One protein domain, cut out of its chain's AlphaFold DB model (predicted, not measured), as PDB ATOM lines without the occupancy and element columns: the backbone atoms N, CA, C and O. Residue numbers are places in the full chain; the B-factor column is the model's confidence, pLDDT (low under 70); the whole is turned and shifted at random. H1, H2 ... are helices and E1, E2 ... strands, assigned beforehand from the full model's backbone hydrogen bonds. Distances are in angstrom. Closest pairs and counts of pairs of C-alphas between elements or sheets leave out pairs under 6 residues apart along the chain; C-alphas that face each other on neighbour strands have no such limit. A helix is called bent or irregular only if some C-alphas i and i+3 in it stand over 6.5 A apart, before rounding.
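This is residues 193 to 355 and 409 to 443 of the 445 residues of an uncharacterized protein of Proteus vulgaris (UniProt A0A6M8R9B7). A twisted sheet of eight strands, with the long E4, E5 and E6 side by side, has its helices over one face: H3 and H4 lie on it, H2 packs on H4, and H1 and H5 reach the sheet with a few residues each. Residues 348 to 353, mostly H6, stick out at one end. The printed part has 198 residues with six named helices and eight named strands, which follow one another along the chain as E1, H1, H2, E2, E3, H3, H4, H5, E4, E5, H6, E6, E7 and E8; the class is mixed, helices and strands, and the sheet is branched at E6, which has the three neighbours E5, E7 and E8, and mixed, with E2 and E4 parallel and the other neighbour pairs antiparallel. It is compact, with a radius of gyration of the C-alphas of 17.8 A and spans of 53 by 49 by 41 A.

E1, residues 193 to 195, is antiparallel to E8, residues 437 to 442, with N 194 and O 438 2.8 A apart. H1, residues 201 to 216, only grazes the sheet. H2, residues 225 to 236, also only grazes it; this hub touches H4, residues 281 to 292, at a shallow tilt of 29 degrees, the same way, closest at the C-alphas of Leu 226 and Glu 285, 5.5 A. H2 only just touches H1 and H3, residues 261 to 275, with 3 pairs of C-alphas within 8 A each. E2, residues 240 to 244, and E3, residues 247 to 251, form a hairpin, N 242 to O 250 2.9 A. H3 is over E3 at a height over the sheet of 7.2 A; on the same face H4 is over E5, residues 333 to 344, at 10.0 A. H5, residues 294 to 302, only grazes the sheet. E4, residues 317 to 328, is parallel to E2, N 241 to O 321 2.8 A, and forms a hairpin with E5, N 318 to O 343 2.7 A. H6, residues 349 to 355, is irregular, C-alphas 350 and 353 being 7.3 A apart, and not on the sheet. E6, residues 413 to 424, has E5 on one side, N 336 to O 421 2.8 A; E8, N 414 to O 441 2.7 A, and E7, residues 429 to 432, N 422 to O 431 2.9 A, are on the other. H1 to H4 have every O i to N i+4 pair within hydrogen-bond range, H5 4 of 5, H6 1 of 3 and 1 of 4 O i to N i+3.

E1 begins at C-alpha 193 (145.754, 122.207, 178.252). H1 measures 22.8 A, H3 21.4 A, E4 34.5 A, E5 35.8 A and E6 35.5 A. E8 ends at C-alpha 442 (142.105, 112.301, 172.337).

The C-alphas of Glu 353 and Glu 426 are farthest apart, 54.9 A. Residues 356 to 408 are not printed; C-alphas 355 and 409 are 13.8 A apart across this cut. The link from H5 to E4 is long. Mean pLDDT of the printed part is 73.4; 64 residues are under 70, among them 293 to 319 and 342 to 355.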
ATOM      1  N   GLU A 193     146.635 121.269 177.552       55.84
ATOM      2  CA  GLU A 193     145.754 122.207 178.252       55.84
ATOM      3  C   GLU A 193     146.453 123.569 178.212       55.84
ATOM      4  O   GLU A 193     147.496 123.771 178.834       55.84
ATOM      5  N   ALA A 194     145.923 124.492 177.415       58.31
ATOM      6  CA  ALA A 194     146.423 125.850 177.325       58.31
ATOM      7  C   ALA A 194     145.522 126.789 178.126       58.31
ATOM      8  O   ALA A 194     144.290 126.737 178.046       58.31
ATOM      9  N   LYS A 195     146.164 127.675 178.886       64.50
ATOM     10  CA  LYS A 195     145.499 128.810 179.518       64.50
ATOM     11  C   LYS A 195     145.608 130.011 178.598       64.50
ATOM     12  O   LYS A 195     146.641 130.219 177.970       64.50
ATOM     13  N   PHE A 196     144.537 130.784 178.532       69.25
ATOM     14  CA  PHE A 196     144.534 132.040 177.803       69.25
ATOM     15  C   PHE A 196     145.270 133.119 178.595       69.25
ATOM     16  O   PHE A 196     145.131 133.189 179.820       69.25
ATOM     17  N   ASP A 197     145.989 133.995 177.894       73.69
ATOM     18  CA  ASP A 197     146.415 135.271 178.465       73.69
ATOM     19  C   ASP A 197     145.181 136.166 178.658       73.69
ATOM     20  O   ASP A 197     144.681 136.831 177.745       73.69
ATOM     21  N   CYS A 198     144.638 136.110 179.869       79.62
ATOM     22  CA  CYS A 198     143.412 136.806 180.231       79.62
ATOM     23  C   CYS A 198     143.604 138.325 180.324       79.62
ATOM     24  O   CYS A 198     142.627 139.061 180.176       79.62
ATOM     25  N   GLU A 199     144.836 138.796 180.543       81.69
ATOM     26  CA  GLU A 199     145.150 140.223 180.650       81.69
ATOM     27  C   GLU A 199     145.222 140.876 179.268       81.69
ATOM     28  O   GLU A 199     144.725 141.988 179.074       81.69
ATOM     29  N   LEU A 200     145.777 140.169 178.281       79.69
ATOM     30  CA  LEU A 200     145.908 140.673 176.915       79.69
ATOM     31  C   LEU A 200     144.582 140.646 176.132       79.69
ATOM     32  O   LEU A 200     144.374 141.451 175.217       79.69
ATOM     33  N   PHE A 201     143.671 139.737 176.496       78.81
ATOM     34  CA  PHE A 201     142.436 139.476 175.754       78.81
ATOM     35  C   PHE A 201     141.582 140.730 175.457       78.81
ATOM     36  O   PHE A 201     141.261 140.956 174.286       78.81
ATOM     37  N   PRO A 202     141.222 141.589 176.436       79.12
ATOM     38  CA  PRO A 202     140.308 142.704 176.183       79.12
ATOM     39  C   PRO A 202     140.866 143.727 175.188       79.12
ATOM     40  O   PRO A 202     140.116 144.299 174.397       79.12
ATOM     41  N   TYR A 203     142.183 143.949 175.211       81.12
ATOM     42  CA  TYR A 203     142.860 144.872 174.298       81.12
ATOM     43  C   TYR A 203     142.842 144.347 172.865       81.12
ATOM     44  O   TYR A 203     142.483 145.072 171.938       81.12
ATOM     45  N   LYS A 204     143.155 143.062 172.696       77.81
ATOM     46  CA  LYS A 204     143.173 142.397 171.392       77.81
ATOM     47  C   LYS A 204     141.782 142.280 170.766       77.81
ATOM     48  O   LYS A 204     141.657 142.421 169.555       77.81
ATOM     49  N   LEU A 205     140.726 142.106 171.566       79.00
ATOM     50  CA  LEU A 205     139.358 142.020 171.027       79.00
ATOM     51  C   LEU A 205     138.958 143.366 170.430       79.00
ATOM     52  O   LEU A 205     138.380 143.414 169.350       79.00
ATOM     53  N   LYS A 206     139.284 144.453 171.136       79.88
ATOM     54  CA  LYS A 206     139.036 145.812 170.654       79.88
ATOM     55  C   LYS A 206     139.780 146.077 169.347       79.88
ATOM     56  O   LYS A 206     139.177 146.600 168.421       79.88
ATOM     57  N   GLU A 207     141.045 145.672 169.254       81.56
ATOM     58  CA  GLU A 207     141.841 145.789 168.025       81.56
ATOM     59  C   GLU A 207     141.181 145.057 166.842       81.56
ATOM     60  O   GLU A 207     140.993 145.653 165.784       81.56
ATOM     61  N   LEU A 208     140.741 143.807 167.036       77.88
ATOM     62  CA  LEU A 208     140.050 143.029 165.999       77.88
ATOM     63  C   LEU A 208     138.719 143.659 165.568       77.88
ATOM     64  O   LEU A 208     138.414 143.699 164.378       77.88
ATOM     65  N   ILE A 209     137.933 144.170 166.520       79.69
ATOM     66  CA  ILE A 209     136.675 144.872 166.231       79.69
ATOM     67  C   ILE A 209     136.930 146.101 165.348       79.69
ATOM     68  O   ILE A 209     136.189 146.325 164.391       79.69
ATOM     69  N   GLU A 210     137.973 146.880 165.630       82.62
ATOM     70  CA  GLU A 210     138.302 148.064 164.828       82.62
ATOM     71  C   GLU A 210     138.807 147.693 163.424       82.62
ATOM     72  O   GLU A 210     138.341 148.276 162.445       82.62
ATOM     73  N   ILE A 211     139.644 146.657 163.294       81.56
ATOM     74  CA  ILE A 211     140.064 146.112 161.986       81.56
ATOM     75  C   ILE A 211     138.844 145.679 161.158       81.56
ATOM     76  O   ILE A 211     138.732 145.970 159.965       81.56
ATOM     77  N   GLU A 212     137.886 145.003 161.789       78.56
ATOM     78  CA  GLU A 212     136.654 144.573 161.131       78.56
ATOM     79  C   GLU A 212     135.797 145.765 160.678       78.56
ATOM     80  O   GLU A 212     135.297 145.753 159.547       78.56
ATOM     81  N   LYS A 213     135.679 146.825 161.492       82.31
ATOM     82  CA  LYS A 213     134.996 148.075 161.104       82.31
ATOM     83  C   LYS A 213     135.647 148.738 159.899       82.31
ATOM     84  O   LYS A 213     134.938 149.248 159.030       82.31
ATOM     85  N   GLU A 214     136.976 148.740 159.827       81.31
ATOM     86  CA  GLU A 214     137.706 149.258 158.668       81.31
ATOM     87  C   GLU A 214     137.413 148.434 157.411       81.31
ATOM     88  O   GLU A 214     137.063 149.011 156.383       81.31
ATOM     89  N   SER A 215     137.415 147.099 157.517       76.88
ATOM     90  CA  SER A 215     137.128 146.196 156.389       76.88
ATOM     91  C   SER A 215     135.718 146.357 155.800       76.88
ATOM     92  O   SER A 215     135.490 146.102 154.618       76.88
ATOM     93  N   ILE A 216     134.747 146.787 156.611       78.56
ATOM     94  CA  ILE A 216     133.357 146.978 156.174       78.56
ATOM     95  C   ILE A 216     133.226 148.177 155.247       78.56
ATOM     96  O   ILE A 216     132.440 148.115 154.304       78.56
ATOM     97  N   LYS A 217     134.036 149.222 155.452       65.06
ATOM     98  CA  LYS A 217     134.052 150.405 154.578       65.06
ATOM     99  C   LYS A 217     134.400 150.053 153.127       65.06
ATOM    100  O   LYS A 217     134.071 150.820 152.227       65.06
ATOM    101  N   GLU A 218     135.033 148.902 152.903       62.12
ATOM    102  CA  GLU A 218     135.449 148.405 151.590       62.12
ATOM    103  C   GLU A 218     134.486 147.356 150.991       62.12
ATOM    104  O   GLU A 218     134.611 147.008 149.816       62.12
ATOM    105  N   SER A 219     133.503 146.857 151.756       60.38
ATOM    106  CA  SER A 219     132.571 145.800 151.326       60.38
ATOM    107  C   SER A 219     131.184 146.351 150.964       60.38
ATOM    108  O   SER A 219     130.668 147.231 151.641       60.38
ATOM    109  N   SER A 220     130.520 145.785 149.947       60.31
ATOM    110  CA  SER A 220     129.175 146.207 149.506       60.31
ATOM    111  C   SER A 220     128.003 145.431 150.128       60.31
ATOM    112  O   SER A 220     126.854 145.655 149.749       60.31
ATOM    113  N   ILE A 221     128.268 144.484 151.037       72.19
ATOM    114  CA  ILE A 221     127.260 143.520 151.522       72.19
ATOM    115  C   ILE A 221     126.623 143.957 152.849       72.19
ATOM    116  O   ILE A 221     125.457 143.655 153.095       72.19
ATOM    117  N   CYS A 222     127.365 144.654 153.708       77.25
ATOM    118  CA  CYS A 222     126.900 145.117 155.018       77.25
ATOM    119  C   CYS A 222     127.290 146.582 155.201       77.25
ATOM    120  O   CYS A 222     128.390 146.965 154.808       77.25
ATOM    121  N   ASN A 223     126.410 147.383 155.803       80.62
ATOM    122  CA  ASN A 223     126.658 148.806 156.043       80.62
ATOM    123  C   ASN A 223     127.232 149.067 157.441       80.62
ATOM    124  O   ASN A 223     127.880 150.091 157.652       80.62
ATOM    125  N   THR A 224     127.004 148.156 158.394       85.69
ATOM    126  CA  THR A 224     127.523 148.252 159.767       85.69
ATOM    127  C   THR A 224     128.202 146.960 160.222       85.69
ATOM    128  O   THR A 224     127.987 145.881 159.659       85.69
ATOM    129  N   LEU A 225     129.035 147.061 161.266       83.94
ATOM    130  CA  LEU A 225     129.644 145.893 161.908       83.94
ATOM    131  C   LEU A 225     128.587 144.991 162.526       83.94
ATOM    132  O   LEU A 225     128.639 143.776 162.332       83.94
ATOM    133  N   LEU A 226     127.600 145.577 163.199       86.06
ATOM    134  CA  LEU A 226     126.513 144.817 163.789       86.06
ATOM    135  C   LEU A 226     125.760 143.974 162.745       86.06
ATOM    136  O   LEU A 226     125.526 142.796 162.992       86.06
ATOM    137  N   GLU A 227     125.462 144.514 161.558       86.31
ATOM    138  CA  GLU A 227     124.830 143.753 160.464       86.31
ATOM    139  C   GLU A 227     125.687 142.566 160.001       86.31
ATOM    140  O   GLU A 227     125.171 141.463 159.802       86.31
ATOM    141  N   LYS A 228     127.004 142.773 159.857       84.94
ATOM    142  CA  LYS A 228     127.948 141.712 159.480       84.94
ATOM    143  C   LYS A 228     127.976 140.603 160.530       84.94
ATOM    144  O   LYS A 228     127.878 139.428 160.185       84.94
ATOM    145  N   ILE A 229     128.077 140.972 161.807       85.50
ATOM    146  CA  ILE A 229     128.086 140.014 162.914       85.50
ATOM    147  C   ILE A 229     126.751 139.264 162.984       85.50
ATOM    148  O   ILE A 229     126.742 138.044 163.130       85.50
ATOM    149  N   GLU A 230     125.621 139.963 162.842       87.50
ATOM    150  CA  GLU A 230     124.295 139.342 162.836       87.50
ATOM    151  C   GLU A 230     124.144 138.319 161.703       87.50
ATOM    152  O   GLU A 230     123.639 137.219 161.929       87.50
ATOM    153  N   LEU A 231     124.613 138.646 160.495       85.19
ATOM    154  CA  LEU A 231     124.589 137.737 159.347       85.19
ATOM    155  C   LEU A 231     125.381 136.452 159.628       85.19
ATOM    156  O   LEU A 231     124.936 135.354 159.288       85.19
ATOM    157  N   GLU A 232     126.555 136.577 160.235       81.06
ATOM    158  CA  GLU A 232     127.412 135.435 160.532       81.06
ATOM    159  C   GLU A 232     126.890 134.600 161.709       81.06
ATOM    160  O   GLU A 232     126.807 133.376 161.602       81.06
ATOM    161  N   LEU A 233     126.406 135.236 162.782       83.75
ATOM    162  CA  LEU A 233     125.677 134.549 163.855       83.75
ATOM    163  C   LEU A 233     124.467 133.790 163.309       83.75
ATOM    164  O   LEU A 233     124.214 132.642 163.686       83.75
ATOM    165  N   PHE A 234     123.737 134.396 162.371       85.31
ATOM    166  CA  PHE A 234     122.639 133.728 161.693       85.31
ATOM    167  C   PHE A 234     123.117 132.512 160.896       85.31
ATOM    168  O   PHE A 234     122.419 131.502 160.881       85.31
ATOM    169  N   LYS A 235     124.288 132.536 160.246       80.12
ATOM    170  CA  LYS A 235     124.856 131.348 159.575       80.12
ATOM    171  C   LYS A 235     125.230 130.261 160.584       80.12
ATOM    172  O   LYS A 235     124.895 129.097 160.353       80.12
ATOM    173  N   ASP A 236     125.787 130.647 161.720       76.81
ATOM    174  CA  ASP A 236     126.286 129.736 162.749       76.81
ATOM    175  C   ASP A 236     125.225 129.177 163.700       76.81
ATOM    176  O   ASP A 236     125.485 128.193 164.393       76.81
ATOM    177  N   LEU A 237     124.005 129.720 163.699       80.00
ATOM    178  CA  LEU A 237     122.931 129.255 164.585       80.00
ATOM    179  C   LEU A 237     122.681 127.736 164.506       80.00
ATOM    180  O   LEU A 237     122.226 127.130 165.466       80.00
ATOM    181  N   SER A 238     122.996 127.095 163.373       75.44
ATOM    182  CA  SER A 238     122.839 125.644 163.187       75.44
ATOM    183  C   SER A 238     123.797 124.785 164.002       75.44
ATOM    184  O   SER A 238     123.500 123.618 164.261       75.44
ATOM    185  N   ARG A 239     124.921 125.352 164.436       74.88
ATOM    186  CA  ARG A 239     125.887 124.699 165.322       74.88
ATOM    187  C   ARG A 239     125.820 125.206 166.762       74.88
ATOM    188  O   ARG A 239     126.518 124.659 167.614       74.88
ATOM    189  N   MET A 240     124.995 126.214 167.039       79.31
ATOM    190  CA  MET A 240     124.910 126.891 168.332       79.31
ATOM    191  C   MET A 240     123.647 126.498 169.105       79.31
ATOM    192  O   MET A 240     122.558 126.368 168.551       79.31
ATOM    193  N   THR A 241     123.795 126.344 170.414       86.06
ATOM    194  CA  THR A 241     122.698 126.360 171.381       86.06
ATOM    195  C   THR A 241     122.962 127.529 172.323       86.06
ATOM    196  O   THR A 241     123.976 127.521 173.018       86.06
ATOM    197  N   LEU A 242     122.079 128.528 172.340       87.31
ATOM    198  CA  LEU A 242     122.191 129.712 173.192       87.31
ATOM    199  C   LEU A 242     121.079 129.727 174.236       87.31
ATOM    200  O   LEU A 242     119.895 129.595 173.917       87.31
ATOM    201  N   SER A 243     121.480 129.934 175.484       90.12
ATOM    202  CA  SER A 243     120.599 130.069 176.638       90.12
ATOM    203  C   SER A 243     120.908 131.341 177.423       90.12
ATOM    204  O   SER A 243     122.051 131.796 177.442       90.12
ATOM    205  N   ILE A 244     119.880 131.915 178.042       87.06
ATOM    206  CA  ILE A 244     119.977 133.036 178.978       87.06
ATOM    207  C   ILE A 244     119.376 132.575 180.303       87.06
ATOM    208  O   ILE A 244     118.242 132.110 180.317       87.06
ATOM    209  N   ASP A 245     120.134 132.649 181.397       85.62
ATOM    210  CA  ASP A 245     119.728 132.178 182.727       85.62
ATOM    211  C   ASP A 245     119.168 130.742 182.688       85.62
ATOM    212  O   ASP A 245     118.175 130.399 183.327       85.62
ATOM    213  N   SER A 246     119.829 129.877 181.907       82.19
ATOM    214  CA  SER A 246     119.422 128.489 181.613       82.19
ATOM    215  C   SER A 246     118.137 128.319 180.786       82.19
ATOM    216  O   SER A 246     117.706 127.188 180.551       82.19
ATOM    217  N   ILE A 247     117.532 129.402 180.294       83.75
ATOM    218  CA  ILE A 247     116.377 129.375 179.391       83.75
ATOM    219  C   ILE A 247     116.884 129.379 177.942       83.75
ATOM    220  O   ILE A 247     117.596 130.303 177.554       83.75
ATOM    221  N   PRO A 248     116.552 128.376 177.109       82.75
ATOM    222  CA  PRO A 248     116.988 128.341 175.716       82.75
ATOM    223  C   PRO A 248     116.310 129.452 174.902       82.75
ATOM    224  O   PRO A 248     115.083 129.525 174.840       82.75
ATOM    225  N   ILE A 249     117.120 130.295 174.259       82.50
ATOM    226  CA  ILE A 249     116.666 131.420 173.424       82.50
ATOM    227  C   ILE A 249     116.810 131.101 171.937       82.50
ATOM    228  O   ILE A 249     115.940 131.476 171.150       82.50
ATOM    229  N   ALA A 250     117.880 130.393 171.566       81.69
ATOM    230  CA  ALA A 250     118.095 129.914 170.208       81.69
ATOM    231  C   ALA A 250     118.649 128.482 170.222       81.69
ATOM    232  O   ALA A 250     119.773 128.249 170.676       81.69
ATOM    233  N   ASP A 251     117.868 127.518 169.728       79.94
ATOM    234  CA  ASP A 251     118.292 126.119 169.607       79.94
ATOM    235  C   ASP A 251     117.636 125.406 168.416       79.94
ATOM    236  O   ASP A 251     116.445 125.079 168.428       79.94
ATOM    237  N   LEU A 252     118.434 125.064 167.398       75.19
ATOM    238  CA  LEU A 252     117.924 124.322 166.241       75.19
ATOM    239  C   LEU A 252     117.615 122.844 166.534       75.19
ATOM    240  O   LEU A 252     116.943 122.201 165.723       75.19
ATOM    241  N   LYS A 253     118.037 122.287 167.682       73.00
ATOM    242  CA  LYS A 253     117.802 120.864 168.013       73.00
ATOM    243  C   LYS A 253     116.323 120.508 168.109       73.00
ATOM    244  O   LYS A 253     115.945 119.395 167.757       73.00
ATOM    245  N   ASN A 254     115.491 121.445 168.557       72.69
ATOM    246  CA  ASN A 254     114.069 121.213 168.807       72.69
ATOM    247  C   ASN A 254     113.169 121.708 167.665       72.69
ATOM    248  O   ASN A 254     111.994 122.007 167.886       72.69
ATOM    249  N   LYS A 255     113.700 121.783 166.433       82.94
ATOM    250  CA  LYS A 255     112.941 122.223 165.257       82.94
ATOM    251  C   LYS A 255     111.647 121.409 165.094       82.94
ATOM    252  O   LYS A 255     111.711 120.192 164.888       82.94
ATOM    253  N   PRO A 256     110.467 122.054 165.071       82.50
ATOM    254  CA  PRO A 256     109.219 121.357 164.798       82.50
ATOM    255  C   PRO A 256     109.229 120.688 163.417       82.50
ATOM    256  O   PRO A 256     109.786 121.211 162.445       82.50
ATOM    257  N   LYS A 257     108.591 119.516 163.301       82.19
ATOM    258  CA  LYS A 257     108.574 118.734 162.048       82.19
ATOM    259  C   LYS A 257     107.947 119.488 160.868       82.19
ATOM    260  O   LYS A 257     108.344 119.251 159.736       82.19
ATOM    261  N   TYR A 258     106.995 120.379 161.138       86.06
ATOM    262  CA  TYR A 258     106.231 121.119 160.129       86.06
ATOM    263  C   TYR A 258     106.895 122.425 159.661       86.06
ATOM    264  O   TYR A 258     106.446 122.999 158.675       86.06
ATOM    265  N   LEU A 259     107.938 122.905 160.348       84.56
ATOM    266  CA  LEU A 259     108.655 124.129 159.979       84.56
ATOM    267  C   LEU A 259     109.896 123.797 159.152       84.56
ATOM    268  O   LEU A 259     110.646 122.866 159.482       84.56
ATOM    269  N   ASN A 260     110.140 124.573 158.096       87.62
ATOM    270  CA  ASN A 260     111.397 124.470 157.364       87.62
ATOM    271  C   ASN A 260     112.552 125.060 158.199       87.62
ATOM    272  O   ASN A 260     112.346 125.869 159.104       87.62
ATOM    273  N   GLU A 261     113.775 124.591 157.950       81.00
ATOM    274  CA  GLU A 261     114.940 124.959 158.765       81.00
ATOM    275  C   GLU A 261     115.258 126.452 158.687       81.00
ATOM    276  O   GLU A 261     115.554 127.060 159.709       81.00
ATOM    277  N   ILE A 262     115.134 127.057 157.504       86.38
ATOM    278  CA  ILE A 262     115.441 128.475 157.286       86.38
ATOM    279  C   ILE A 262     114.464 129.373 158.058       86.38
ATOM    280  O   ILE A 262     114.890 130.321 158.711       86.38
ATOM    281  N   GLU A 263     113.165 129.084 158.008       86.69
ATOM    282  CA  GLU A 263     112.127 129.802 158.754       86.69
ATOM    283  C   GLU A 263     112.305 129.625 160.253       86.69
ATOM    284  O   GLU A 263     112.256 130.610 160.987       86.69
ATOM    285  N   PHE A 264     112.567 128.400 160.714       86.56
ATOM    286  CA  PHE A 264     112.815 128.166 162.131       86.56
ATOM    287  C   PHE A 264     114.062 128.920 162.609       86.56
ATOM    288  O   PHE A 264     114.009 129.600 163.626       86.56
ATOM    289  N   LYS A 265     115.144 128.906 161.824       88.00
ATOM    290  CA  LYS A 265     116.368 129.662 162.111       88.00
ATOM    291  C   LYS A 265     116.115 131.165 162.202       88.00
ATOM    292  O   LYS A 265     116.641 131.809 163.102       88.00
ATOM    293  N   LYS A 266     115.286 131.725 161.312       89.25
ATOM    294  CA  LYS A 266     114.871 133.139 161.377       89.25
ATOM    295  C   LYS A 266     114.110 133.442 162.665       89.25
ATOM    296  O   LYS A 266     114.414 134.432 163.314       89.25
ATOM    297  N   LEU A 267     113.167 132.585 163.057       89.00
ATOM    298  CA  LEU A 267     112.404 132.759 164.298       89.00
ATOM    299  C   LEU A 267     113.303 132.706 165.541       89.00
ATOM    300  O   LEU A 267     113.173 133.552 166.420       89.00
ATOM    301  N   GLU A 268     114.222 131.744 165.606       88.94
ATOM    302  CA  GLU A 268     115.180 131.623 166.712       88.94
ATOM    303  C   GLU A 268     116.140 132.825 166.766       88.94
ATOM    304  O   GLU A 268     116.438 133.338 167.841       88.94
ATOM    305  N   PHE A 269     116.571 133.338 165.611       88.75
ATOM    306  CA  PHE A 269     117.422 134.526 165.558       88.75
ATOM    307  C   PHE A 269     116.683 135.807 165.974       88.75
ATOM    308  O   PHE A 269     117.232 136.635 166.696       88.75
ATOM    309  N   GLU A 270     115.410 135.959 165.605       89.88
ATOM    310  CA  GLU A 270     114.586 137.079 166.075       89.88
ATOM    311  C   GLU A 270     114.363 137.043 167.594       89.88
ATOM    312  O   GLU A 270     114.331 138.095 168.235       89.88
ATOM    313  N   LYS A 271     114.258 135.858 168.214       89.00
ATOM    314  CA  LYS A 271     114.227 135.747 169.686       89.00
ATOM    315  C   LYS A 271     115.505 136.303 170.305       89.00
ATOM    316  O   LYS A 271     115.420 137.131 171.209       89.00
ATOM    317  N   LEU A 272     116.666 135.917 169.769       87.38
ATOM    318  CA  LEU A 272     117.963 136.438 170.205       87.38
ATOM    319  C   LEU A 272     118.018 137.971 170.109       87.38
ATOM    320  O   LEU A 272     118.383 138.634 171.075       87.38
ATOM    321  N   LYS A 273     117.599 138.543 168.974       89.62
ATOM    322  CA  LYS A 273     117.578 140.003 168.784       89.62
ATOM    323  C   LYS A 273     116.658 140.714 169.771       89.62
ATOM    324  O   LYS A 273     116.996 141.791 170.264       89.62
ATOM    325  N   ASN A 274     115.502 140.126 170.068       89.00
ATOM    326  CA  ASN A 274     114.544 140.712 170.998       89.00
ATOM    327  C   ASN A 274     115.056 140.730 172.446       89.00
ATOM    328  O   ASN A 274     114.797 141.708 173.145       89.00
ATOM    329  N   GLU A 275     115.833 139.728 172.869       86.69
ATOM    330  CA  GLU A 275     116.428 139.676 174.216       86.69
ATOM    331  C   GLU A 275     117.363 140.851 174.517       86.69
ATOM    332  O   GLU A 275     117.418 141.337 175.648       86.69
ATOM    333  N   PHE A 276     118.066 141.345 173.498       84.44
ATOM    334  CA  PHE A 276     119.026 142.441 173.628       84.44
ATOM    335  C   PHE A 276     118.516 143.752 173.023       84.44
ATOM    336  O   PHE A 276     119.270 144.712 172.896       84.44
ATOM    337  N   LYS A 277     117.227 143.845 172.663       85.81
ATOM    338  CA  LYS A 277     116.667 144.989 171.922       85.81
ATOM    339  C   LYS A 277     116.946 146.340 172.583       85.81
ATOM    340  O   LYS A 277     117.265 147.296 171.877       85.81
ATOM    341  N   ASN A 278     116.863 146.394 173.911       84.12
ATOM    342  CA  ASN A 278     117.001 147.622 174.698       84.12
ATOM    343  C   ASN A 278     118.455 148.054 174.942       84.12
ATOM    344  O   ASN A 278     118.670 149.082 175.575       84.12
ATOM    345  N   TRP A 279     119.445 147.283 174.485       84.25
ATOM    346  CA  TRP A 279     120.856 147.619 174.677       84.25
ATOM    347  C   TRP A 279     121.349 148.626 173.642       84.25
ATOM    348  O   TRP A 279     120.810 148.702 172.528       84.25
ATOM    349  N   ASP A 280     122.387 149.378 174.010       86.62
ATOM    350  CA  ASP A 280     123.070 150.265 173.075       86.62
ATOM    351  C   ASP A 280     123.804 149.470 171.981       86.62
ATOM    352  O   ASP A 280     124.054 148.268 172.104       86.62
ATOM    353  N   GLU A 281     124.061 150.127 170.851       84.25
ATOM    354  CA  GLU A 281     124.624 149.473 169.669       84.25
ATOM    355  C   GLU A 281     126.051 148.967 169.914       84.25
ATOM    356  O   GLU A 281     126.372 147.857 169.503       84.25
ATOM    357  N   ASN A 282     126.862 149.705 170.675       84.12
ATOM    358  CA  ASN A 282     128.231 149.301 171.002       84.12
ATOM    359  C   ASN A 282     128.248 148.065 171.914       84.12
ATOM    360  O   ASN A 282     129.059 147.160 171.727       84.12
ATOM    361  N   ASP A 283     127.334 147.991 172.883       85.31
ATOM    362  CA  ASP A 283     127.187 146.825 173.755       85.31
ATOM    363  C   ASP A 283     126.711 145.595 172.982       85.31
ATOM    364  O   ASP A 283     127.201 144.488 173.221       85.31
ATOM    365  N   LYS A 284     125.791 145.780 172.024       87.44
ATOM    366  CA  LYS A 284     125.383 144.715 171.099       87.44
ATOM    367  C   LYS A 284     126.551 144.252 170.242       87.44
ATOM    368  O   LYS A 284     126.735 143.048 170.112       87.44
ATOM    369  N   GLU A 285     127.353 145.169 169.701       86.50
ATOM    370  CA  GLU A 285     128.544 144.827 168.918       86.50
ATOM    371  C   GLU A 285     129.529 143.990 169.733       86.50
ATOM    372  O   GLU A 285     129.970 142.945 169.255       86.50
ATOM    373  N   ILE A 286     129.842 144.391 170.969       84.31
ATOM    374  CA  ILE A 286     130.761 143.643 171.838       84.31
ATOM    375  C   ILE A 286     130.181 142.266 172.159       84.31
ATOM    376  O   ILE A 286     130.848 141.255 171.935       84.31
ATOM    377  N   LEU A 287     128.937 142.208 172.646       85.38
ATOM    378  CA  LEU A 287     128.293 140.943 172.993       85.38
ATOM    379  C   LEU A 287     128.246 140.014 171.780       85.38
ATOM    380  O   LEU A 287     128.691 138.873 171.859       85.38
ATOM    381  N   TYR A 288     127.723 140.487 170.653       86.62
ATOM    382  CA  TYR A 288     127.568 139.660 169.465       86.62
ATOM    383  C   TYR A 288     128.925 139.257 168.892       86.62
ATOM    384  O   TYR A 288     129.043 138.136 168.413       86.62
ATOM    385  N   SER A 289     129.968 140.085 169.019       81.38
ATOM    386  CA  SER A 289     131.343 139.703 168.665       81.38
ATOM    387  C   SER A 289     131.857 138.538 169.516       81.38
ATOM    388  O   SER A 289     132.481 137.617 168.986       81.38
ATOM    389  N   LEU A 290     131.561 138.536 170.822       82.00
ATOM    390  CA  LEU A 290     131.893 137.416 171.710       82.00
ATOM    391  C   LEU A 290     131.128 136.146 171.310       82.00
ATOM    392  O   LEU A 290     131.713 135.063 171.263       82.00
ATOM    393  N   LEU A 291     129.844 136.280 170.961       80.69
ATOM    394  CA  LEU A 291     129.012 135.170 170.479       80.69
ATOM    395  C   LEU A 291     129.476 134.636 169.112       80.69
ATOM    396  O   LEU A 291     129.399 133.433 168.869       80.69
ATOM    397  N   TYR A 292     129.961 135.518 168.234       73.94
ATOM    398  CA  TYR A 292     130.308 135.253 166.832       73.94
ATOM    399  C   TYR A 292     131.575 134.404 166.662       73.94
ATOM    400  O   TYR A 292     131.822 133.875 165.589       73.94
ATOM    401  N   GLN A 293     132.359 134.160 167.709       62.28
ATOM    402  CA  GLN A 293     133.506 133.234 167.712       62.28
ATOM    403  C   GLN A 293     134.620 133.458 166.684       62.28
ATOM    404  O   GLN A 293     135.670 132.840 166.835       62.28
ATOM    405  N   LYS A 294     134.474 134.325 165.678       56.75
ATOM    406  CA  LYS A 294     135.574 134.687 164.784       56.75
ATOM    407  C   LYS A 294     136.710 135.318 165.580       56.75
ATOM    408  O   LYS A 294     137.843 134.872 165.447       56.75
ATOM    409  N   GLY A 295     136.367 136.208 166.517       51.25
ATOM    410  CA  GLY A 295     137.302 136.685 167.529       51.25
ATOM    411  C   GLY A 295     137.976 135.511 168.233       51.25
ATOM    412  O   GLY A 295     139.188 135.454 168.260       51.25
ATOM    413  N   ILE A 296     137.224 134.520 168.724       50.44
ATOM    414  CA  ILE A 296     137.759 133.339 169.432       50.44
ATOM    415  C   ILE A 296     138.712 132.495 168.562       50.44
ATOM    416  O   ILE A 296     139.724 132.011 169.064       50.44
ATOM    417  N   LEU A 297     138.401 132.297 167.279       52.06
ATOM    418  CA  LEU A 297     139.243 131.550 166.341       52.06
ATOM    419  C   LEU A 297     140.542 132.297 166.033       52.06
ATOM    420  O   LEU A 297     141.597 131.677 166.026       52.06
ATOM    421  N   GLU A 298     140.475 133.611 165.843       52.72
ATOM    422  CA  GLU A 298     141.658 134.459 165.674       52.72
ATOM    423  C   GLU A 298     142.438 134.583 166.994       52.72
ATOM    424  O   GLU A 298     143.663 134.551 167.006       52.72
ATOM    425  N   PHE A 299     141.749 134.593 168.134       52.88
ATOM    426  CA  PHE A 299     142.335 134.591 169.470       52.88
ATOM    427  C   PHE A 299     143.095 133.313 169.801       52.88
ATOM    428  O   PHE A 299     144.084 133.400 170.523       52.88
ATOM    429  N   LYS A 300     142.699 132.145 169.275       53.66
ATOM    430  CA  LYS A 300     143.533 130.931 169.365       53.66
ATOM    431  C   LYS A 300     144.913 131.167 168.752       53.66
ATOM    432  O   LYS A 300     145.909 130.756 169.337       53.66
ATOM    433  N   SER A 301     144.961 131.886 167.636       48.81
ATOM    434  CA  SER A 301     146.191 132.267 166.941       48.81
ATOM    435  C   SER A 301     147.025 133.305 167.706       48.81
ATOM    436  O   SER A 301     148.234 133.356 167.513       48.81
ATOM    437  N   PHE A 302     146.402 134.137 168.553       48.16
ATOM    438  CA  PHE A 302     147.065 135.241 169.272       48.16
ATOM    439  C   PHE A 302     147.420 134.945 170.738       48.16
ATOM    440  O   PHE A 302     148.389 135.499 171.247       48.16
ATOM    441  N   LEU A 303     146.642 134.116 171.440       43.88
ATOM    442  CA  LEU A 303     146.829 133.797 172.869       43.88
ATOM    443  C   LEU A 303     147.769 132.611 173.092       43.88
ATOM    444  O   LEU A 303     148.076 132.254 174.228       43.88
ATOM    445  N   MET A 304     148.210 131.986 172.006       49.12
ATOM    446  CA  MET A 304     149.222 130.951 172.011       49.12
ATOM    447  C   MET A 304     150.300 131.430 171.052       49.12
ATOM    448  O   MET A 304     150.066 131.442 169.851       49.12
ATOM    449  N   GLU A 305     151.490 131.791 171.546       38.97
ATOM    450  CA  GLU A 305     152.640 132.026 170.652       38.97
ATOM    451  C   GLU A 305     152.834 130.848 169.678       38.97
ATOM    452  O   GLU A 305     153.383 131.020 168.593       38.97
ATOM    453  N   GLN A 306     152.388 129.644 170.068       46.44
ATOM    454  CA  GLN A 306     152.436 128.415 169.284       46.44
ATOM    455  C   GLN A 306     151.251 127.505 169.675       46.44
ATOM    456  O   GLN A 306     151.242 126.909 170.762       46.44
ATOM    457  N   ASP A 307     150.242 127.372 168.807       45.78
ATOM    458  CA  ASP A 307     149.325 126.222 168.817       45.78
ATOM    459  C   ASP A 307     149.816 125.192 167.781       45.78
ATOM    460  O   ASP A 307     149.379 125.230 166.624       45.78
ATOM    461  N   PRO A 308     150.738 124.285 168.169       44.16
ATOM    462  CA  PRO A 308     151.380 123.341 167.252       44.16
ATOM    463  C   PRO A 308     150.407 122.324 166.640       44.16
ATOM    464  O   PRO A 308     150.789 121.573 165.747       44.16
ATOM    465  N   PHE A 309     149.155 122.286 167.106       45.91
ATOM    466  CA  PHE A 309     148.158 121.300 166.699       45.91
ATOM    467  C   PHE A 309     147.034 121.900 165.847       45.91
ATOM    468  O   PHE A 309     146.288 121.150 165.218       45.91
ATOM    469  N   SER A 310     146.926 123.232 165.765       43.78
ATOM    470  CA  SER A 310     145.870 123.941 165.020       43.78
ATOM    471  C   SER A 310     145.810 123.573 163.528       43.78
ATOM    472  O   SER A 310     144.717 123.434 162.976       43.78
ATOM    473  N   GLY A 311     146.967 123.351 162.892       40.84
ATOM    474  CA  GLY A 311     147.092 123.017 161.468       40.84
ATOM    475  C   GLY A 311     147.050 121.521 161.131       40.84
ATOM    476  O   GLY A 311     146.931 121.173 159.960       40.84
ATOM    477  N   LEU A 312     147.130 120.633 162.127       42.03
ATOM    478  CA  LEU A 312     147.235 119.173 161.940       42.03
ATOM    479  C   LEU A 312     145.869 118.463 161.956       42.03
ATOM    480  O   LEU A 312     145.768 117.245 161.815       42.03
ATOM    481  N   ILE A 313     144.793 119.226 162.137       42.62
ATOM    482  CA  ILE A 313     143.446 118.725 162.395       42.62
ATOM    483  C   ILE A 313     142.618 118.849 161.110       42.62
ATOM    484  O   ILE A 313     141.893 119.817 160.901       42.62
ATOM    485  N   ASN A 314     142.732 117.848 160.234       37.81
ATOM    486  CA  ASN A 314     142.114 117.847 158.902       37.81
ATOM    487  C   ASN A 314     140.949 116.844 158.794       37.81
ATOM    488  O   ASN A 314     140.901 116.003 157.898       37.81
ATOM    489  N   VAL A 315     140.017 116.884 159.751       43.12
ATOM    490  CA  VAL A 315     138.872 115.953 159.800       43.12
ATOM    491  C   VAL A 315     137.560 116.730 159.699       43.12
ATOM    492  O   VAL A 315     137.475 117.818 160.269       43.12
ATOM    493  N   PRO A 316     136.516 116.220 159.017       44.56
ATOM    494  CA  PRO A 316     135.187 116.823 159.075       44.56
ATOM    495  C   PRO A 316     134.618 116.728 160.501       44.56
ATOM    496  O   PRO A 316     133.996 115.740 160.906       44.56
ATOM    497  N   TYR A 317     134.857 117.769 161.296       52.50
ATOM    498  CA  TYR A 317     134.244 117.936 162.608       52.50
ATOM    499  C   TYR A 317     132.851 118.547 162.459       52.50
ATOM    500  O   TYR A 317     132.667 119.570 161.804       52.50
ATOM    501  N   SER A 318     131.881 117.988 163.180       60.03
ATOM    502  CA  SER A 318     130.770 118.793 163.681       60.03
ATOM    503  C   SER A 318     131.263 119.630 164.859       60.03
ATOM    504  O   SER A 318     131.628 119.109 165.917       60.03
ATOM    505  N   GLY A 319     131.295 120.946 164.678       65.12
ATOM    506  CA  GLY A 319     131.378 121.875 165.796       65.12
ATOM    507  C   GLY A 319     130.015 121.971 166.468       65.12
ATOM    508  O   GLY A 319     129.004 122.125 165.785       65.12
ATOM    509  N   ARG A 320     129.975 121.873 167.794       75.06
ATOM    510  CA  ARG A 320     128.839 122.321 168.595       75.06
ATOM    511  C   ARG A 320     129.305 123.388 169.559       75.06
ATOM    512  O   ARG A 320     130.289 123.204 170.268       75.06
ATOM    513  N   THR A 321     128.545 124.461 169.602       79.75
ATOM    514  CA  THR A 321     128.747 125.577 170.505       79.75
ATOM    515  C   THR A 321     127.590 125.612 171.481       79.75
ATOM    516  O   THR A 321     126.432 125.628 171.072       79.75
ATOM    517  N   THR A 322     127.897 125.654 172.766       86.12
ATOM    518  CA  THR A 322     126.918 125.943 173.809       86.12
ATOM    519  C   THR A 322     127.260 127.292 174.407       86.12
ATOM    520  O   THR A 322     128.406 127.522 174.779       86.12
ATOM    521  N   ILE A 323     126.280 128.185 174.467       87.88
ATOM    522  CA  ILE A 323     126.418 129.510 175.055       87.88
ATOM    523  C   ILE A 323     125.401 129.639 176.179       87.88
ATOM    524  O   ILE A 323     124.207 129.400 175.977       87.88
ATOM    525  N   ASN A 324     125.869 130.043 177.349       90.44
ATOM    526  CA  ASN A 324     125.024 130.416 178.468       90.44
ATOM    527  C   ASN A 324     125.353 131.847 178.888       90.44
ATOM    528  O   ASN A 324     126.483 132.139 179.277       90.44
ATOM    529  N   VAL A 325     124.373 132.737 178.795       88.75
ATOM    530  CA  VAL A 325     124.472 134.112 179.284       88.75
ATOM    531  C   VAL A 325     123.749 134.178 180.620       88.75
ATOM    532  O   VAL A 325     122.576 133.840 180.704       88.75
ATOM    533  N   ILE A 326     124.434 134.617 181.664       90.25
ATOM    534  CA  ILE A 326     123.875 134.794 183.002       90.25
ATOM    535  C   ILE A 326     123.746 136.296 183.243       90.25
ATOM    536  O   ILE A 326     124.749 137.016 183.182       90.25
ATOM    537  N   LYS A 327     122.522 136.773 183.482       84.81
ATOM    538  CA  LYS A 327     122.243 138.186 183.769       84.81
ATOM    539  C   LYS A 327     122.326 138.406 185.282       84.81
ATOM    540  O   LYS A 327     121.513 137.898 186.048       84.81
ATOM    541  N   GLU A 328     123.316 139.172 185.741       78.88
ATOM    542  CA  GLU A 328     123.365 139.615 187.137       78.88
ATOM    543  C   GLU A 328     122.571 140.921 187.281       78.88
ATOM    544  O   GLU A 328     123.143 142.013 187.300       78.88
ATOM    545  N   ASP A 329     121.245 140.805 187.420       62.56
ATOM    546  CA  ASP A 329     120.299 141.937 187.520       62.56
ATOM    547  C   ASP A 329     120.669 142.969 188.601       62.56
ATOM    548  O   ASP A 329     120.304 144.139 188.521       62.56
ATOM    549  N   SER A 330     121.422 142.553 189.623       60.19
ATOM    550  CA  SER A 330     121.846 143.420 190.728       60.19
ATOM    551  C   SER A 330     123.075 144.295 190.438       60.19
ATOM    552  O   SER A 330     123.384 145.157 191.258       60.19
ATOM    553  N   LYS A 331     123.797 144.087 189.323       58.62
ATOM    554  CA  LYS A 331     125.118 144.712 189.097       58.62
ATOM    555  C   LYS A 331     125.361 145.324 187.715       58.62
ATOM    556  O   LYS A 331     126.500 145.702 187.465       58.62
ATOM    557  N   ASN A 332     124.373 145.407 186.816       79.31
ATOM    558  CA  ASN A 332     124.621 145.792 185.411       79.31
ATOM    559  C   ASN A 332     125.788 144.988 184.798       79.31
ATOM    560  O   ASN A 332     126.669 145.526 184.123       79.31
ATOM    561  N   LYS A 333     125.808 143.679 185.070       87.06
ATOM    562  CA  LYS A 333     126.843 142.758 184.599       87.06
ATOM    563  C   LYS A 333     126.216 141.550 183.939       87.06
ATOM    564  O   LYS A 333     125.169 141.065 184.370       87.06
ATOM    565  N   ILE A 334     126.897 141.042 182.924       88.88
ATOM    566  CA  ILE A 334     126.629 139.718 182.371       88.88
ATOM    567  C   ILE A 334     127.862 138.845 182.493       88.88
ATOM    568  O   ILE A 334     128.998 139.307 182.351       88.88
ATOM    569  N   ARG A 335     127.614 137.556 182.691       91.75
ATOM    570  CA  ARG A 335     128.617 136.510 182.551       91.75
ATOM    571  C   ARG A 335     128.246 135.650 181.353       91.75
ATOM    572  O   ARG A 335     127.121 135.171 181.267       91.75
ATOM    573  N   ILE A 336     129.166 135.474 180.413       89.44
ATOM    574  CA  ILE A 336     128.942 134.688 179.196       89.44
ATOM    575  C   ILE A 336     129.867 133.486 179.248       89.44
ATOM    576  O   ILE A 336     131.085 133.638 179.221       89.44
ATOM    577  N   GLU A 337     129.296 132.291 179.286       91.25
ATOM    578  CA  GLU A 337     130.042 131.042 179.208       91.25
ATOM    579  C   GLU A 337     129.845 130.424 177.824       91.25
ATOM    580  O   GLU A 337     128.721 130.125 177.419       91.25
ATOM    581  N   ILE A 338     130.938 130.250 177.086       86.69
ATOM    582  CA  ILE A 338     130.963 129.651 175.752       86.69
ATOM    583  C   ILE A 338     131.761 128.355 175.823       86.69
ATOM    584  O   ILE A 338     132.951 128.359 176.129       86.69
ATOM    585  N   GLU A 339     131.112 127.248 175.490       85.69
ATOM    586  CA  GLU A 339     131.741 125.939 175.355       85.69
ATOM    587  C   GLU A 339     131.665 125.478 173.904       85.69
ATOM    588  O   GLU A 339     130.592 125.206 173.360       85.69
ATOM    589  N   ASN A 340     132.826 125.376 173.270       75.56
ATOM    590  CA  ASN A 340     132.973 124.799 171.949       75.56
ATOM    591  C   ASN A 340     133.482 123.381 172.063       75.56
ATOM    592  O   ASN A 340     134.538 123.130 172.637       75.56
ATOM    593  N   LYS A 341     132.746 122.464 171.449       75.06
ATOM    594  CA  LYS A 341     133.141 121.077 171.294       75.06
ATOM    595  C   LYS A 341     133.146 120.728 169.818       75.06
ATOM    596  O   LYS A 341     132.088 120.600 169.201       75.06
ATOM    597  N   LYS A 342     134.332 120.547 169.249       66.81
ATOM    598  CA  LYS A 342     134.480 119.957 167.918       66.81
ATOM    599  C   LYS A 342     134.601 118.454 168.072       66.81
ATOM    600  O   LYS A 342     135.477 117.951 168.766       66.81
ATOM    601  N   SER A 343     133.696 117.733 167.430       58.00
ATOM    602  CA  SER A 343     133.695 116.273 167.429       58.00
ATOM    603  C   SER A 343     133.347 115.745 166.050       58.00
ATOM    604  O   SER A 343     132.696 116.448 165.282       58.00
ATOM    605  N   LEU A 344     133.776 114.529 165.714       55.44
ATOM    606  CA  LEU A 344     133.473 113.933 164.409       55.44
ATOM    607  C   LEU A 344     131.977 114.031 164.100       55.44
ATOM    608  O   LEU A 344     131.149 113.756 164.971       55.44
ATOM    609  N   GLN A 345     131.652 114.446 162.873       50.28
ATOM    610  CA  GLN A 345     130.285 114.754 162.439       50.28
ATOM    611  C   GLN A 345     129.303 113.583 162.602       50.28
ATOM    612  O   GLN A 345     128.095 113.792 162.647       50.28
ATOM    613  N   ASP A 346     129.823 112.367 162.767       47.31
ATOM    614  CA  ASP A 346     129.082 111.146 162.510       47.31
ATOM    615  C   ASP A 346     129.320 110.081 163.603       47.31
ATOM    616  O   ASP A 346     129.799 108.976 163.354       47.31
ATOM    617  N   LYS A 347     128.976 110.422 164.857       44.16
ATOM    618  CA  LYS A 347     129.074 109.558 166.060       44.16
ATOM    619  C   LYS A 347     128.059 108.395 166.120       44.16
ATOM    620  O   LYS A 347     127.845 107.829 167.190       44.16
ATOM    621  N   SER A 348     127.386 108.049 165.021       40.34
ATOM    622  CA  SER A 348     126.411 106.948 165.034       40.34
ATOM    623  C   SER A 348     127.108 105.589 165.227       40.34
ATOM    624  O   SER A 348     128.230 105.371 164.771       40.34
ATOM    625  N   THR A 349     126.447 104.648 165.903       40.12
ATOM    626  CA  THR A 349     126.990 103.318 166.250       40.12
ATOM    627  C   THR A 349     127.397 102.457 165.044       40.12
ATOM    628  O   THR A 349     128.142 101.497 165.217       40.12
ATOM    629  N   ASN A 350     126.977 102.815 163.824       41.56
ATOM    630  CA  ASN A 350     127.361 102.133 162.580       41.56
ATOM    631  C   ASN A 350     128.712 102.597 162.000       41.56
ATOM    632  O   ASN A 350     129.166 102.039 161.008       41.56
ATOM    633  N   ASN A 351     129.384 103.575 162.617       45.16
ATOM    634  CA  ASN A 351     130.596 104.193 162.076       45.16
ATOM    635  C   ASN A 351     131.910 103.737 162.716       45.16
ATOM    636  O   ASN A 351     132.939 104.331 162.420       45.16
ATOM    637  N   ILE A 352     131.947 102.674 163.527       46.81
ATOM    638  CA  ILE A 352     133.237 102.099 163.969       46.81
ATOM    639  C   ILE A 352     134.139 101.825 162.757       46.81
ATOM    640  O   ILE A 352     135.341 102.041 162.831       46.81
ATOM    641  N   GLU A 353     133.565 101.402 161.632       45.47
ATOM    642  CA  GLU A 353     134.287 101.149 160.386       45.47
ATOM    643  C   GLU A 353     134.733 102.439 159.680       45.47
ATOM    644  O   GLU A 353     135.869 102.510 159.234       45.47
ATOM    645  N   ASN A 354     133.926 103.506 159.688       41.28
ATOM    646  CA  ASN A 354     134.322 104.817 159.155       41.28
ATOM    647  C   ASN A 354     135.369 105.523 160.017       41.28
ATOM    648  O   ASN A 354     136.288 106.130 159.478       41.28
ATOM    649  N   ILE A 355     135.285 105.405 161.343       44.50
ATOM    650  CA  ILE A 355     136.319 105.925 162.231       44.50
ATOM    651  C   ILE A 355     137.578 105.050 162.138       44.50
ATOM    652  O   ILE A 355     138.672 105.593 162.088       44.50
ATOM    653  N   ASN A 409     151.057 108.510 163.441       46.38
ATOM    654  CA  ASN A 409     149.905 108.196 162.600       46.38
ATOM    655  C   ASN A 409     148.870 107.424 163.425       46.38
ATOM    656  O   ASN A 409     149.235 106.405 164.012       46.38
ATOM    657  N   LYS A 410     147.596 107.876 163.410       49.78
ATOM    658  CA  LYS A 410     146.376 107.230 163.982       49.78
ATOM    659  C   LYS A 410     145.743 107.887 165.222       49.78
ATOM    660  O   LYS A 410     145.078 107.190 165.994       49.78
ATOM    661  N   ILE A 411     145.874 109.198 165.439       49.38
ATOM    662  CA  ILE A 411     145.191 109.865 166.568       49.38
ATOM    663  C   ILE A 411     144.333 111.035 166.085       49.38
ATOM    664  O   ILE A 411     144.803 111.964 165.442       49.38
ATOM    665  N   THR A 412     143.047 110.989 166.436       53.06
ATOM    666  CA  THR A 412     142.091 112.084 166.232       53.06
ATOM    667  C   THR A 412     141.915 112.850 167.540       53.06
ATOM    668  O   THR A 412     141.665 112.238 168.584       53.06
ATOM    669  N   LEU A 413     142.011 114.180 167.485       54.12
ATOM    670  CA  LEU A 413     141.793 115.065 168.630       54.12
ATOM    671  C   LEU A 413     140.414 115.728 168.549       54.12
ATOM    672  O   LEU A 413     140.041 116.278 167.521       54.12
ATOM    673  N   GLU A 414     139.666 115.712 169.644       60.31
ATOM    674  CA  GLU A 414     138.568 116.646 169.871       60.31
ATOM    675  C   GLU A 414     139.140 117.949 170.447       60.31
ATOM    676  O   GLU A 414     139.948 117.935 171.375       60.31
ATOM    677  N   ASP A 415     138.710 119.076 169.892       66.56
ATOM    678  CA  ASP A 415     138.972 120.418 170.421       66.56
ATOM    679  C   ASP A 415     137.828 120.763 171.379       66.56
ATOM    680  O   ASP A 415     136.648 120.740 170.997       66.56
ATOM    681  N   HIS A 416     138.193 121.042 172.630       74.50
ATOM    682  CA  HIS A 416     137.293 121.547 173.648       74.50
ATOM    683  C   HIS A 416     137.779 122.909 174.140       74.50
ATOM    684  O   HIS A 416     138.815 123.037 174.787       74.50
ATOM    685  N   THR A 417     137.009 123.952 173.849       77.44
ATOM    686  CA  THR A 417     137.306 125.314 174.299       77.44
ATOM    687  C   THR A 417     136.232 125.763 175.274       77.44
ATOM    688  O   THR A 417     135.057 125.745 174.918       77.44
ATOM    689  N   LYS A 418     136.623 126.208 176.468       86.19
ATOM    690  CA  LYS A 418     135.731 126.850 177.434       86.19
ATOM    691  C   LYS A 418     136.185 128.284 177.663       86.19
ATOM    692  O   LYS A 418     137.312 128.515 178.087       86.19
ATOM    693  N   LEU A 419     135.303 129.235 177.409       85.38
ATOM    694  CA  LEU A 419     135.549 130.657 177.595       85.38
ATOM    695  C   LEU A 419     134.493 131.225 178.517       85.38
ATOM    696  O   LEU A 419     133.315 130.899 178.401       85.38
ATOM    697  N   ILE A 420     134.932 132.059 179.439       89.94
ATOM    698  CA  ILE A 420     134.076 132.696 180.418       89.94
ATOM    699  C   ILE A 420     134.425 134.176 180.391       89.94
ATOM    700  O   ILE A 420     135.535 134.569 180.745       89.94
ATOM    701  N   PHE A 421     133.463 134.984 179.976       89.75
ATOM    702  CA  PHE A 421     133.587 136.430 179.927       89.75
ATOM    703  C   PHE A 421     132.739 137.063 181.014       89.75
ATOM    704  O   PHE A 421     131.622 136.614 181.271       89.75
ATOM    705  N   GLU A 422     133.239 138.148 181.587       91.00
ATOM    706  CA  GLU A 422     132.450 139.061 182.405       91.00
ATOM    707  C   GLU A 422     132.466 140.434 181.742       91.00
ATOM    708  O   GLU A 422     133.534 140.978 181.450       91.00
ATOM    709  N   TYR A 423     131.278 140.974 181.476       89.00
ATOM    710  CA  TYR A 423     131.118 142.304 180.903       89.00
ATOM    711  C   TYR A 423     130.286 143.181 181.831       89.00
ATOM    712  O   TYR A 423     129.185 142.811 182.242       89.00
ATOM    713  N   ASP A 424     130.848 144.338 182.166       88.62
ATOM    714  CA  ASP A 424     130.234 145.386 182.975       88.62
ATOM    715  C   ASP A 424     129.778 146.517 182.049       88.62
ATOM    716  O   ASP A 424     130.610 147.190 181.431       88.62
ATOM    717  N   PHE A 425     128.463 146.714 181.943       82.50
ATOM    718  CA  PHE A 425     127.876 147.707 181.039       82.50
ATOM    719  C   PHE A 425     128.138 149.143 181.485       82.50
ATOM    720  O   PHE A 425     128.202 150.042 180.648       82.50
ATOM    721  N   GLU A 426     128.267 149.372 182.790       83.44
ATOM    722  CA  GLU A 426     128.438 150.707 183.355       83.44
ATOM    723  C   GLU A 426     129.883 151.173 183.180       83.44
ATOM    724  O   GLU A 426     130.137 152.265 182.675       83.44
ATOM    725  N   ASN A 427     130.832 150.301 183.520       84.94
ATOM    726  CA  ASN A 427     132.258 150.599 183.422       84.94
ATOM    727  C   ASN A 427     132.841 150.312 182.027       84.94
ATOM    728  O   ASN A 427     133.992 150.661 181.761       84.94
ATOM    729  N   LYS A 428     132.069 149.671 181.135       83.81
ATOM    730  CA  LYS A 428     132.497 149.217 179.798       83.81
ATOM    731  C   LYS A 428     133.775 148.368 179.858       83.81
ATOM    732  O   LYS A 428     134.664 148.459 179.003       83.81
ATOM    733  N   THR A 429     133.878 147.538 180.897       87.31
ATOM    734  CA  THR A 429     135.026 146.656 181.135       87.31
ATOM    735  C   THR A 429     134.680 145.221 180.780       87.31
ATOM    736  O   THR A 429     133.677 144.687 181.253       87.31
ATOM    737  N   LEU A 430     135.546 144.597 179.984       87.62
ATOM    738  CA  LEU A 430     135.473 143.195 179.597       87.62
ATOM    739  C   LEU A 430     136.641 142.441 180.223       87.62
ATOM    740  O   LEU A 430     137.782 142.887 180.113       87.62
ATOM    741  N   ILE A 431     136.357 141.300 180.841       89.44
ATOM    742  CA  ILE A 431     137.351 140.427 181.466       89.44
ATOM    743  C   ILE A 431     137.172 139.011 180.918       89.44
ATOM    744  O   ILE A 431     136.044 138.531 180.792       89.44
ATOM    745  N   LEU A 432     138.285 138.341 180.614       87.44
ATOM    746  CA  LEU A 432     138.324 136.893 180.424       87.44
ATOM    747  C   LEU A 432     138.651 136.247 181.777       87.44
ATOM    748  O   LEU A 432     139.698 136.513 182.358       87.44
ATOM    749  N   ASP A 433     137.743 135.433 182.310       88.19
ATOM    750  CA  ASP A 433     137.939 134.727 183.581       88.19
ATOM    751  C   ASP A 433     139.066 133.693 183.407       88.19
ATOM    752  O   ASP A 433     139.131 132.991 182.395       88.19
ATOM    753  N   ASN A 434     139.947 133.572 184.403       85.31
ATOM    754  CA  ASN A 434     141.100 132.665 184.395       85.31
ATOM    755  C   ASN A 434     140.730 131.170 184.378       85.31
ATOM    756  O   ASN A 434     141.594 130.316 184.169       85.31
ATOM    757  N   LYS A 435     139.453 130.844 184.597       88.06
ATOM    758  CA  LYS A 435     138.875 129.511 184.384       88.06
ATOM    759  C   LYS A 435     138.646 129.200 182.905       88.06
ATOM    760  O   LYS A 435     138.321 128.057 182.577       88.06
ATOM    761  N   SER A 436     138.779 130.192 182.028       81.56
ATOM    762  CA  SER A 436     138.785 129.992 180.585       81.56
ATOM    763  C   SER A 436     139.990 129.148 180.196       81.56
ATOM    764  O   SER A 436     141.121 129.423 180.597       81.56
ATOM    765  N   LYS A 437     139.746 128.106 179.411       80.19
ATOM    766  CA  LYS A 437     140.765 127.135 179.034       80.19
ATOM    767  C   LYS A 437     140.502 126.538 177.671       80.19
ATOM    768  O   LYS A 437     139.365 126.469 177.192       80.19
ATOM    769  N   TYR A 438     141.576 126.055 177.083       72.06
ATOM    770  CA  TYR A 438     141.554 125.327 175.840       72.06
ATOM    771  C   TYR A 438     142.217 123.974 176.030       72.06
ATOM    772  O   TYR A 438     143.328 123.893 176.544       72.06
ATOM    773  N   GLU A 439     141.529 122.913 175.636       67.88
ATOM    774  CA  GLU A 439     142.007 121.549 175.784       67.88
ATOM    775  C   GLU A 439     141.853 120.800 174.468       67.88
ATOM    776  O   GLU A 439     140.775 120.751 173.868       67.88
ATOM    777  N   TYR A 440     142.929 120.138 174.065       61.59
ATOM    778  CA  TYR A 440     142.824 119.017 173.149       61.59
ATOM    779  C   TYR A 440     142.532 117.752 173.936       61.59
ATOM    780  O   TYR A 440     143.171 117.481 174.945       61.59
ATOM    781  N   ALA A 441     141.600 116.941 173.462       58.91
ATOM    782  CA  ALA A 441     141.352 115.623 174.018       58.91
ATOM    783  C   ALA A 441     141.512 114.578 172.924       58.91
ATOM    784  O   ALA A 441     140.995 114.732 171.825       58.91
ATOM    785  N   ILE A 442     142.169 113.461 173.227       56.88
ATOM    786  CA  ILE A 442     142.105 112.301 172.337       56.88
ATOM    787  C   ILE A 442     140.650 111.840 172.249       56.88
ATOM    788  O   ILE A 442     139.999 111.629 173.277       56.88
ATOM    789  N   LEU A 443     140.171 111.602 171.027       55.69
ATOM    790  CA  LEU A 443     138.865 111.005 170.795       55.69
ATOM    791  C   LEU A 443     138.753 109.651 171.530       55.69
ATOM    792  O   LEU A 443     139.537 108.712 171.326       55.69
TER     793      LEU A 443